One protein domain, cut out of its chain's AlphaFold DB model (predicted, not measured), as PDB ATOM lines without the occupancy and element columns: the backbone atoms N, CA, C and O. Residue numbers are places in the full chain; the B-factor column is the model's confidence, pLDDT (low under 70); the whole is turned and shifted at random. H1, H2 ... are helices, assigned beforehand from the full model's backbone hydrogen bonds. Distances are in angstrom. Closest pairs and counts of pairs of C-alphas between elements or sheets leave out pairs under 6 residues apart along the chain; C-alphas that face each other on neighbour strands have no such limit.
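What this domain is: This is residues 296 to 376 of the 647 residues of the protein "uncharacterized protein LOC111601306 isoform X2" of Drosophila hydei (UniProt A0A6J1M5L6). H1 and H5 form the core of a small all-helix domain, with the long helix H6 along one side of them, folding back from the end of H5 to reach H1. On the other side of the core H3 and H4 meet at a corner, and the short H2 packs on H3. The printed part has 81 residues with six named helices, H1 to H6 in order along the chain, and no named strand. It is compact, with a radius of gyration of the C-alphas of 11.9 A and spans of 36 by 29 by 19 A.

How they stand to each other: H6, residues 360 to 375, is the longest helix. With residues 360 to 364 alone it touches residues 351 to 352 of H5, residues 341 to 352. The closest C-alphas, of Met 352 and Tyr 360, are 4.9 A apart, and the two helices form a helical hairpin, a steep tilt of 44 degrees, opposite ways. With residues 367 to 374 alone H6 touches H1, residues 296 to 305, at a steep tilt of 48 degrees, opposite ways; the closest C-alphas are those of Ser 298 and Ala 374, 6.3 A. H1 and H5 touch at a steep tilt of 43 degrees, the same way, closest at the C-alphas of Ile 296 and Glu 341, 6.4 A. The helix packing is mostly crossed, with no shallow tilt among these three pairs. H3, residues 323 to 331, and H1 only just touch, with 3 pairs of C-alphas within 8 A, and only at their ends; the closest are those of Arg 304 and Ile 330, 5.9 A. H4, residues 333 to 338, and H3 touch only at the corner, and only just, with 3 such pairs; the C-alphas of Ile 330 and Leu 336 are closest, 5.1 A. H2, residues 309 to 312, touches H3, closest at the C-alphas of Leu 310 and Ala 323, 5.6 A. H6 is apart from H2, H3 and H4. Every O i to N i+4 pair is within hydrogen-bond range in H1, H3, H4, H5 and H6; H2 is too short for such a pair.

Where its parts are: H6 measures 21.6 A from its first to its last C-alpha and ends at C-alpha 375 (192.919, 169.056, 81.752). H5 measures 16.8 A. H1 measures 14.3 A and begins at C-alpha 296 (199.466, 161.061, 77.831). H3 measures 12.2 A, H4 8.8 A and H2 5.6 A.

The domain as a whole: The two C-alphas farthest apart, of Ser 315 and Glu 376, are 36.5 A apart. The printed part has no cut, and no link is long. The mean pLDDT of the printed part is 80.9; residues 371 to 376 are under 70.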
ATOM      1  N   ILE A 296     198.320 161.930  77.568       73.12
ATOM      2  CA  ILE A 296     199.466 161.061  77.831       73.12
ATOM      3  C   ILE A 296     200.652 161.823  78.428       73.12
ATOM      4  O   ILE A 296     201.263 161.305  79.357       73.12
ATOM      5  N   ASP A 297     200.954 163.042  77.983       76.44
ATOM      6  CA  ASP A 297     202.043 163.849  78.559       76.44
ATOM      7  C   ASP A 297     201.752 164.246  80.012       76.44
ATOM      8  O   ASP A 297     202.639 164.194  80.863       76.44
ATOM      9  N   SER A 298     200.485 164.532  80.333       78.75
ATOM     10  CA  SER A 298     200.038 164.735  81.718       78.75
ATOM     11  C   SER A 298     200.211 163.469  82.567       78.75
ATOM     12  O   SER A 298     200.705 163.530  83.694       78.75
ATOM     13  N   VAL A 299     199.867 162.293  82.030       83.38
ATOM     14  CA  VAL A 299     200.071 161.022  82.743       83.38
ATOM     15  C   VAL A 299     201.566 160.725  82.926       83.38
ATOM     16  O   VAL A 299     201.959 160.282  84.005       83.38
ATOM     17  N   LYS A 300     202.413 161.005  81.925       86.12
ATOM     18  CA  LYS A 300     203.877 160.854  82.015       86.12
ATOM     19  C   LYS A 300     204.463 161.711  83.137       86.12
ATOM     20  O   LYS A 300     205.298 161.222  83.895       86.12
ATOM     21  N   GLU A 301     203.999 162.951  83.273       84.19
ATOM     22  CA  GLU A 301     204.430 163.853  84.344       84.19
ATOM     23  C   GLU A 301     203.973 163.365  85.726       84.19
ATOM     24  O   GLU A 301     204.780 163.288  86.655       84.19
ATOM     25  N   PHE A 302     202.721 162.916  85.858       86.31
ATOM     26  CA  PHE A 302     202.210 162.370  87.120       86.31
ATOM     27  C   PHE A 302     203.005 161.149  87.601       86.31
ATOM     28  O   PHE A 302     203.384 161.053  88.773       86.31
ATOM     29  N   VAL A 303     203.266 160.215  86.681       87.94
ATOM     30  CA  VAL A 303     204.023 158.988  86.946       87.94
ATOM     31  C   VAL A 303     205.475 159.315  87.318       87.94
ATOM     32  O   VAL A 303     206.040 158.675  88.204       87.94
ATOM     33  N   ARG A 304     206.068 160.351  86.707       86.81
ATOM     34  CA  ARG A 304     207.405 160.850  87.057       86.81
ATOM     35  C   ARG A 304     207.462 161.420  88.476       86.81
ATOM     36  O   ARG A 304     208.426 161.154  89.190       86.81
ATOM     37  N   GLN A 305     206.448 162.173  88.896       86.69
ATOM     38  CA  GLN A 305     206.392 162.785  90.231       86.69
ATOM     39  C   GLN A 305     206.254 161.756  91.359       86.69
ATOM     40  O   GLN A 305     206.759 161.974  92.459       86.69
ATOM     41  N   HIS A 306     205.625 160.614  91.079       87.62
ATOM     42  CA  HIS A 306     205.350 159.567  92.066       87.62
ATOM     43  C   HIS A 306     206.194 158.296  91.849       87.62
ATOM     44  O   HIS A 306     205.810 157.207  92.274       87.62
ATOM     45  N   LEU A 307     207.371 158.444  91.227       85.19
ATOM     46  CA  LEU A 307     208.296 157.359  90.872       85.19
ATOM     47  C   LEU A 307     208.612 156.404  92.037       85.19
ATOM     48  O   LEU A 307     208.725 155.196  91.834       85.19
ATOM     49  N   ASN A 308     208.715 156.939  93.256       82.94
ATOM     50  CA  ASN A 308     209.103 156.191  94.454       82.94
ATOM     51  C   ASN A 308     208.154 155.020  94.775       82.94
ATOM     52  O   ASN A 308     208.592 154.023  95.336       82.94
ATOM     53  N   LEU A 309     206.882 155.084  94.359       79.94
ATOM     54  CA  LEU A 309     205.907 154.011  94.596       79.94
ATOM     55  C   LEU A 309     206.218 152.733  93.809       79.94
ATOM     56  O   LEU A 309     205.824 151.645  94.219       79.94
ATOM     57  N   LEU A 310     206.954 152.833  92.696       79.44
ATOM     58  CA  LEU A 310     207.352 151.662  91.910       79.44
ATOM     59  C   LEU A 310     208.419 150.816  92.624       79.44
ATOM     60  O   LEU A 310     208.507 149.617  92.362       79.44
ATOM     61  N   GLN A 311     209.185 151.401  93.554       73.19
ATOM     62  CA  GLN A 311     210.219 150.695  94.326       73.19
ATOM     63  C   GLN A 311     209.629 149.756  95.389       73.19
ATOM     64  O   GLN A 311     210.268 148.777  95.787       73.19
ATOM     65  N   GLU A 312     208.414 150.045  95.852       71.50
ATOM     66  CA  GLU A 312     207.763 149.331  96.956       71.50
ATOM     67  C   GLU A 312     206.913 148.139  96.477       71.50
ATOM     68  O   GLU A 312     206.541 147.281  97.280       71.50
ATOM     69  N   MET A 313     206.668 148.021  95.166       78.50
ATOM     70  CA  MET A 313     205.805 146.984  94.591       78.50
ATOM     71  C   MET A 313     206.427 145.584  94.688       78.50
ATOM     72  O   MET A 313     207.491 145.300  94.134       78.50
ATOM     73  N   ARG A 314     205.717 144.660  95.346       76.31
ATOM     74  CA  ARG A 314     206.089 143.237  95.484       76.31
ATOM     75  C   ARG A 314     204.940 142.327  95.035       76.31
ATOM     76  O   ARG A 314     203.814 142.779  94.840       76.31
ATOM     77  N   SER A 315     205.208 141.035  94.828       75.81
ATOM     78  CA  SER A 315     204.144 140.062  94.526       75.81
ATOM     79  C   SER A 315     203.090 140.063  95.650       75.81
ATOM     80  O   SER A 315     203.474 140.153  96.817       75.81
ATOM     81  N   PRO A 316     201.775 139.978  95.350       74.38
ATOM     82  CA  PRO A 316     201.125 139.474  94.132       74.38
ATOM     83  C   PRO A 316     200.779 140.532  93.059       74.38
ATOM     84  O   PRO A 316     199.961 140.254  92.182       74.38
ATOM     85  N   CYS A 317     201.389 141.721  93.086       79.94
ATOM     86  CA  CYS A 317     201.196 142.747  92.058       79.94
ATOM     87  C   CYS A 317     201.647 142.270  90.660       79.94
ATOM     88  O   CYS A 317     202.789 141.840  90.482       79.94
ATOM     89  N   ALA A 318     200.781 142.400  89.648       78.31
ATOM     90  CA  ALA A 318     201.081 141.995  88.267       78.31
ATOM     91  C   ALA A 318     202.248 142.789  87.646       78.31
ATOM     92  O   ALA A 318     202.953 142.290  86.771       78.31
ATOM     93  N   CYS A 319     202.478 144.010  88.131       79.25
ATOM     94  CA  CYS A 319     203.502 144.917  87.625       79.25
ATOM     95  C   CYS A 319     204.868 144.765  88.303       79.25
ATOM     96  O   CYS A 319     205.852 145.307  87.802       79.25
ATOM     97  N   ALA A 320     204.959 144.008  89.402       80.38
ATOM     98  CA  ALA A 320     206.189 143.878  90.186       80.38
ATOM     99  C   ALA A 320     207.368 143.316  89.368       80.38
ATOM    100  O   ALA A 320     208.516 143.675  89.614       80.38
ATOM    101  N   ALA A 321     207.096 142.480  88.357       81.00
ATOM    102  CA  ALA A 321     208.127 141.920  87.480       81.00
ATOM    103  C   ALA A 321     208.833 142.984  86.616       81.00
ATOM    104  O   ALA A 321     210.035 142.883  86.379       81.00
ATOM    105  N   ASN A 322     208.101 144.021  86.189       84.06
ATOM    106  CA  ASN A 322     208.603 145.071  85.296       84.06
ATOM    107  C   ASN A 322     208.795 146.424  86.001       84.06
ATOM    108  O   ASN A 322     209.317 147.355  85.391       84.06
ATOM    109  N   ALA A 323     208.421 146.541  87.280       81.50
ATOM    110  CA  ALA A 323     208.478 147.783  88.054       81.50
ATOM    111  C   ALA A 323     209.866 148.444  88.010       81.50
ATOM    112  O   ALA A 323     209.974 149.628  87.709       81.50
ATOM    113  N   LYS A 324     210.937 147.656  88.171       82.88
ATOM    114  CA  LYS A 324     212.330 148.140  88.125       82.88
ATOM    115  C   LYS A 324     212.771 148.629  86.735       82.88
ATOM    116  O   LYS A 324     213.651 149.478  86.618       82.88
ATOM    117  N   ILE A 325     212.180 148.085  85.669       84.75
ATOM    118  CA  ILE A 325     212.447 148.507  84.283       84.75
ATOM    119  C   ILE A 325     211.749 149.841  84.015       84.75
ATOM    120  O   ILE A 325     212.371 150.771  83.499       84.75
ATOM    121  N   HIS A 326     210.478 149.951  84.412       85.69
ATOM    122  CA  HIS A 326     209.713 151.187  84.287       85.69
ATOM    123  C   HIS A 326     210.328 152.313  85.119       85.69
ATOM    124  O   HIS A 326     210.493 153.410  84.600       85.69
ATOM    125  N   GLU A 327     210.760 152.032  86.348       85.88
ATOM    126  CA  GLU A 327     211.437 152.996  87.217       85.88
ATOM    127  C   GLU A 327     212.667 153.627  86.537       85.88
ATOM    128  O   GLU A 327     212.774 154.851  86.426       85.88
ATOM    129  N   ASN A 328     213.560 152.790  85.997       85.88
ATOM    130  CA  ASN A 328     214.754 153.252  85.286       85.88
ATOM    131  C   ASN A 328     214.409 154.071  84.029       85.88
ATOM    132  O   ASN A 328     215.092 155.052  83.726       85.88
ATOM    133  N   CYS A 329     213.354 153.690  83.298       87.44
ATOM    134  CA  CYS A 329     212.916 154.423  82.110       87.44
ATOM    135  C   CYS A 329     212.290 155.779  82.466       87.44
ATOM    136  O   CYS A 329     212.663 156.789  81.881       87.44
ATOM    137  N   ILE A 330     211.399 155.836  83.458       88.06
ATOM    138  CA  ILE A 330     210.720 157.072  83.880       88.06
ATOM    139  C   ILE A 330     211.722 158.073  84.478       88.06
ATOM    140  O   ILE A 330     211.595 159.285  84.272       88.06
ATOM    141  N   GLY A 331     212.762 157.585  85.165       84.00
ATOM    142  CA  GLY A 331     213.868 158.415  85.648       84.00
ATOM    143  C   GLY A 331     214.630 159.129  84.518       84.00
ATOM    144  O   GLY A 331     215.026 160.291  84.675       84.00
ATOM    145  N   SER A 332     214.765 158.489  83.351       89.19
ATOM    146  CA  SER A 332     215.429 159.042  82.165       89.19
ATOM    147  C   SER A 332     214.486 159.911  81.322       89.19
ATOM    148  O   SER A 332     213.410 159.480  80.913       89.19
ATOM    149  N   LYS A 333     214.894 161.150  81.016       83.81
ATOM    150  CA  LYS A 333     214.077 162.083  80.214       83.81
ATOM    151  C   LYS A 333     213.856 161.589  78.780       83.81
ATOM    152  O   LYS A 333     212.745 161.705  78.271       83.81
ATOM    153  N   ASP A 334     214.876 160.989  78.170       86.19
ATOM    154  CA  ASP A 334     214.813 160.519  76.781       86.19
ATOM    155  C   ASP A 334     213.933 159.266  76.641       86.19
ATOM    156  O   ASP A 334     213.173 159.134  75.683       86.19
ATOM    157  N   CYS A 335     213.972 158.371  77.637       87.44
ATOM    158  CA  CYS A 335     213.140 157.165  77.650       87.44
ATOM    159  C   CYS A 335     211.664 157.499  77.920       87.44
ATOM    160  O   CYS A 335     210.786 156.994  77.226       87.44
ATOM    161  N   LEU A 336     211.384 158.411  78.860       86.06
ATOM    162  CA  LEU A 336     210.022 158.863  79.164       86.06
ATOM    163  C   LEU A 336     209.350 159.544  77.957       86.06
ATOM    164  O   LEU A 336     208.165 159.317  77.690       86.06
ATOM    165  N   ALA A 337     210.108 160.336  77.192       82.75
ATOM    166  CA  ALA A 337     209.620 160.945  75.958       82.75
ATOM    167  C   ALA A 337     209.232 159.881  74.914       82.75
ATOM    168  O   ALA A 337     208.151 159.967  74.334       82.75
ATOM    169  N   GLY A 338     210.059 158.840  74.749       81.94
ATOM    170  CA  GLY A 338     209.832 157.727  73.819       81.94
ATOM    171  C   GLY A 338     208.858 156.637  74.291       81.94
ATOM    172  O   GLY A 338     208.582 155.715  73.528       81.94
ATOM    173  N   MET A 339     208.342 156.713  75.523       83.88
ATOM    174  CA  MET A 339     207.439 155.701  76.077       83.88
ATOM    175  C   MET A 339     206.066 155.737  75.389       83.88
ATOM    176  O   MET A 339     205.453 156.803  75.252       83.88
ATOM    177  N   ASN A 340     205.578 154.560  74.991       83.62
ATOM    178  CA  ASN A 340     204.303 154.402  74.295       83.62
ATOM    179  C   ASN A 340     203.104 154.635  75.234       83.62
ATOM    180  O   ASN A 340     203.192 154.465  76.454       83.62
ATOM    181  N   GLU A 341     201.946 154.975  74.662       81.56
ATOM    182  CA  GLU A 341     200.709 155.238  75.418       81.56
ATOM    183  C   GLU A 341     200.297 154.041  76.287       81.56
ATOM    184  O   GLU A 341     199.961 154.192  77.460       81.56
ATOM    185  N   THR A 342     200.402 152.829  75.739       84.19
ATOM    186  CA  THR A 342     200.046 151.583  76.430       84.19
ATOM    187  C   THR A 342     200.961 151.274  77.613       84.19
ATOM    188  O   THR A 342     200.497 150.740  78.615       84.19
ATOM    189  N   GLU A 343     202.247 151.616  77.534       83.50
ATOM    190  CA  GLU A 343     203.184 151.446  78.651       83.50
ATOM    191  C   GLU A 343     202.941 152.492  79.738       83.50
ATOM    192  O   GLU A 343     202.922 152.165  80.921       83.50
ATOM    193  N   THR A 344     202.650 153.726  79.326       84.81
ATOM    194  CA  THR A 344     202.299 154.830  80.226       84.81
ATOM    195  C   THR A 344     201.040 154.522  81.038       84.81
ATOM    196  O   THR A 344     201.018 154.712  82.256       84.81
ATOM    197  N   LEU A 345     200.001 153.992  80.387       85.12
ATOM    198  CA  LEU A 345     198.749 153.617  81.044       85.12
ATOM    199  C   LEU A 345     198.906 152.402  81.959       85.12
ATOM    200  O   LEU A 345     198.344 152.402  83.049       85.12
ATOM    201  N   LYS A 346     199.723 151.412  81.579       85.62
ATOM    202  CA  LYS A 346     200.027 150.274  82.457       85.62
ATOM    203  C   LYS A 346     200.670 150.738  83.756       85.62
ATOM    204  O   LYS A 346     200.204 150.353  84.818       85.62
ATOM    205  N   VAL A 347     201.690 151.598  83.691       87.50
ATOM    206  CA  VAL A 347     202.342 152.112  84.906       87.50
ATOM    207  C   VAL A 347     201.350 152.878  85.784       87.50
ATOM    208  O   VAL A 347     201.306 152.650  86.991       87.50
ATOM    209  N   LYS A 348     200.505 153.723  85.179       87.50
ATOM    210  CA  LYS A 348     199.412 154.411  85.877       87.50
ATOM    211  C   LYS A 348     198.495 153.423  86.616       87.50
ATOM    212  O   LYS A 348     198.213 153.628  87.793       87.50
ATOM    213  N   GLU A 349     198.033 152.369  85.943       86.62
ATOM    214  CA  GLU A 349     197.158 151.346  86.531       86.62
ATOM    215  C   GLU A 349     197.830 150.642  87.717       86.62
ATOM    216  O   GLU A 349     197.203 150.483  88.760       86.62
ATOM    217  N   CYS A 350     199.122 150.317  87.616       86.12
ATOM    218  CA  CYS A 350     199.878 149.707  88.714       86.12
ATOM    219  C   CYS A 350     199.930 150.599  89.967       86.12
ATOM    220  O   CYS A 350     199.864 150.100  91.087       86.12
ATOM    221  N   MET A 351     200.037 151.920  89.796       85.62
ATOM    222  CA  MET A 351     200.086 152.879  90.911       85.62
ATOM    223  C   MET A 351     198.720 153.080  91.589       85.62
ATOM    224  O   MET A 351     198.659 153.586  92.706       85.62
ATOM    225  N   MET A 352     197.628 152.687  90.926       85.69
ATOM    226  CA  MET A 352     196.250 152.808  91.424       85.69
ATOM    227  C   MET A 352     195.624 151.456  91.782       85.69
ATOM    228  O   MET A 352     194.478 151.410  92.231       85.69
ATOM    229  N   ASP A 353     196.348 150.352  91.592       85.06
ATOM    230  CA  ASP A 353     195.869 149.025  91.954       85.06
ATOM    231  C   ASP A 353     196.056 148.778  93.457       85.06
ATOM    232  O   ASP A 353     197.167 148.820  93.995       85.06
ATOM    233  N   SER A 354     194.951 148.429  94.114       82.69
ATOM    234  CA  SER A 354     194.886 147.950  95.499       82.69
ATOM    235  C   SER A 354     195.841 146.794  95.828       82.69
ATOM    236  O   SER A 354     196.207 146.615  96.985       82.69
ATOM    237  N   LYS A 355     196.249 145.991  94.833       81.81
ATOM    238  CA  LYS A 355     197.193 144.872  95.008       81.81
ATOM    239  C   LYS A 355     198.662 145.293  94.941       81.81
ATOM    240  O   LYS A 355     199.531 144.475  95.237       81.81
ATOM    241  N   CYS A 356     198.933 146.512  94.485       80.00
ATOM    242  CA  CYS A 356     200.272 147.024  94.208       80.00
ATOM    243  C   CYS A 356     200.660 148.191  95.126       80.00
ATOM    244  O   CYS A 356     201.843 148.346  95.410       80.00
ATOM    245  N   THR A 357     199.685 148.981  95.587       82.00
ATOM    246  CA  THR A 357     199.912 150.181  96.400       82.00
ATOM    247  C   THR A 357     198.960 150.203  97.598       82.00
ATOM    248  O   THR A 357     197.744 150.212  97.419       82.00
ATOM    249  N   ASP A 358     199.493 150.275  98.822       79.88
ATOM    250  CA  ASP A 358     198.675 150.266 100.049       79.88
ATOM    251  C   ASP A 358     197.789 151.522 100.182       79.88
ATOM    252  O   ASP A 358     196.662 151.448 100.670       79.88
ATOM    253  N   ASN A 359     198.255 152.678  99.690       78.81
ATOM    254  CA  ASN A 359     197.510 153.943  99.694       78.81
ATOM    255  C   ASN A 359     196.860 154.264  98.333       78.81
ATOM    256  O   ASN A 359     196.850 155.413  97.883       78.81
ATOM    257  N   TYR A 360     196.345 153.240  97.642       82.19
ATOM    258  CA  TYR A 360     195.787 153.391  96.294       82.19
ATOM    259  C   TYR A 360     194.658 154.435  96.221       82.19
ATOM    260  O   TYR A 360     194.590 155.174  95.249       82.19
ATOM    261  N   LEU A 361     193.814 154.551  97.258       80.94
ATOM    262  CA  LEU A 361     192.699 155.509  97.314       80.94
ATOM    263  C   LEU A 361     193.172 156.968  97.272       80.94
ATOM    264  O   LEU A 361     192.605 157.780  96.542       80.94
ATOM    265  N   GLU A 362     194.224 157.296  98.022       84.81
ATOM    266  CA  GLU A 362     194.816 158.634  97.988       84.81
ATOM    267  C   GLU A 362     195.535 158.879  96.661       84.81
ATOM    268  O   GLU A 362     195.450 159.972  96.111       84.81
ATOM    269  N   MET A 363     196.171 157.856  96.088       82.31
ATOM    270  CA  MET A 363     196.820 157.961  94.781       82.31
ATOM    271  C   MET A 363     195.830 158.150  93.631       82.31
ATOM    272  O   MET A 363     196.084 158.961  92.741       82.31
ATOM    273  N   THR A 364     194.679 157.475  93.662       82.75
ATOM    274  CA  THR A 364     193.569 157.725  92.737       82.75
ATOM    275  C   THR A 364     193.058 159.155  92.896       82.75
ATOM    276  O   THR A 364     192.907 159.855  91.901       82.75
ATOM    277  N   ARG A 365     192.889 159.639  94.135       82.06
ATOM    278  CA  ARG A 365     192.464 161.021  94.405       82.06
ATOM    279  C   ARG A 365     193.476 162.051  93.895       82.06
ATOM    280  O   ARG A 365     193.083 163.041  93.282       82.06
ATOM    281  N   LEU A 366     194.769 161.841  94.135       84.00
ATOM    282  CA  LEU A 366     195.849 162.715  93.667       84.00
ATOM    283  C   LEU A 366     195.955 162.706  92.142       84.00
ATOM    284  O   LEU A 366     196.147 163.765  91.546       84.00
ATOM    285  N   PHE A 367     195.776 161.545  91.508       82.38
ATOM    286  CA  PHE A 367     195.706 161.451  90.056       82.38
ATOM    287  C   PHE A 367     194.489 162.177  89.499       82.38
ATOM    288  O   PHE A 367     194.637 162.908  88.532       82.38
ATOM    289  N   ASP A 368     193.312 162.037  90.106       72.62
ATOM    290  CA  ASP A 368     192.107 162.742  89.669       72.62
ATOM    291  C   ASP A 368     192.269 164.260  89.799       72.62
ATOM    292  O   ASP A 368     191.887 165.001  88.895       72.62
ATOM    293  N   VAL A 369     192.892 164.738  90.882       74.38
ATOM    294  CA  VAL A 369     193.211 166.163  91.070       74.38
ATOM    295  C   VAL A 369     194.247 166.640  90.049       74.38
ATOM    296  O   VAL A 369     194.047 167.686  89.438       74.38
ATOM    297  N   HIS A 370     195.321 165.881  89.818       74.38
ATOM    298  CA  HIS A 370     196.350 166.216  88.831       74.38
ATOM    299  C   HIS A 370     195.796 166.185  87.404       74.38
ATOM    300  O   HIS A 370     196.027 167.101  86.623       74.38
ATOM    301  N   HIS A 371     195.033 165.151  87.059       69.38
ATOM    302  CA  HIS A 371     194.402 165.001  85.758       69.38
ATOM    303  C   HIS A 371     193.410 166.131  85.522       69.38
ATOM    304  O   HIS A 371     193.453 166.744  84.462       69.38
ATOM    305  N   ARG A 372     192.594 166.482  86.521       65.62
ATOM    306  CA  ARG A 372     191.707 167.644  86.474       65.62
ATOM    307  C   ARG A 372     192.476 168.957  86.330       65.62
ATOM    308  O   ARG A 372     192.107 169.750  85.486       65.62
ATOM    309  N   SER A 373     193.563 169.164  87.068       62.88
ATOM    310  CA  SER A 373     194.388 170.379  86.963       62.88
ATOM    311  C   SER A 373     195.146 170.483  85.634       62.88
ATOM    312  O   SER A 373     195.398 171.585  85.166       62.88
ATOM    313  N   ALA A 374     195.526 169.357  85.032       58.88
ATOM    314  CA  ALA A 374     196.223 169.312  83.748       58.88
ATOM    315  C   ALA A 374     195.265 169.345  82.545       58.88
ATOM    316  O   ALA A 374     195.674 169.717  81.448       58.88
ATOM    317  N   THR A 375     194.004 168.941  82.742       53.44
ATOM    318  CA  THR A 375     192.919 169.056  81.752       53.44
ATOM    319  C   THR A 375     192.090 170.328  81.917       53.44
ATOM    320  O   THR A 375     191.381 170.696  80.981       53.44
ATOM    321  N   GLU A 376     192.211 171.040  83.043       55.09
ATOM    322  CA  GLU A 376     191.882 172.461  83.167       55.09
ATOM    323  C   GLU A 376     192.832 173.221  82.229       55.09
ATOM    324  O   GLU A 376     193.940 173.626  82.574       55.09
TER     325      GLU A 376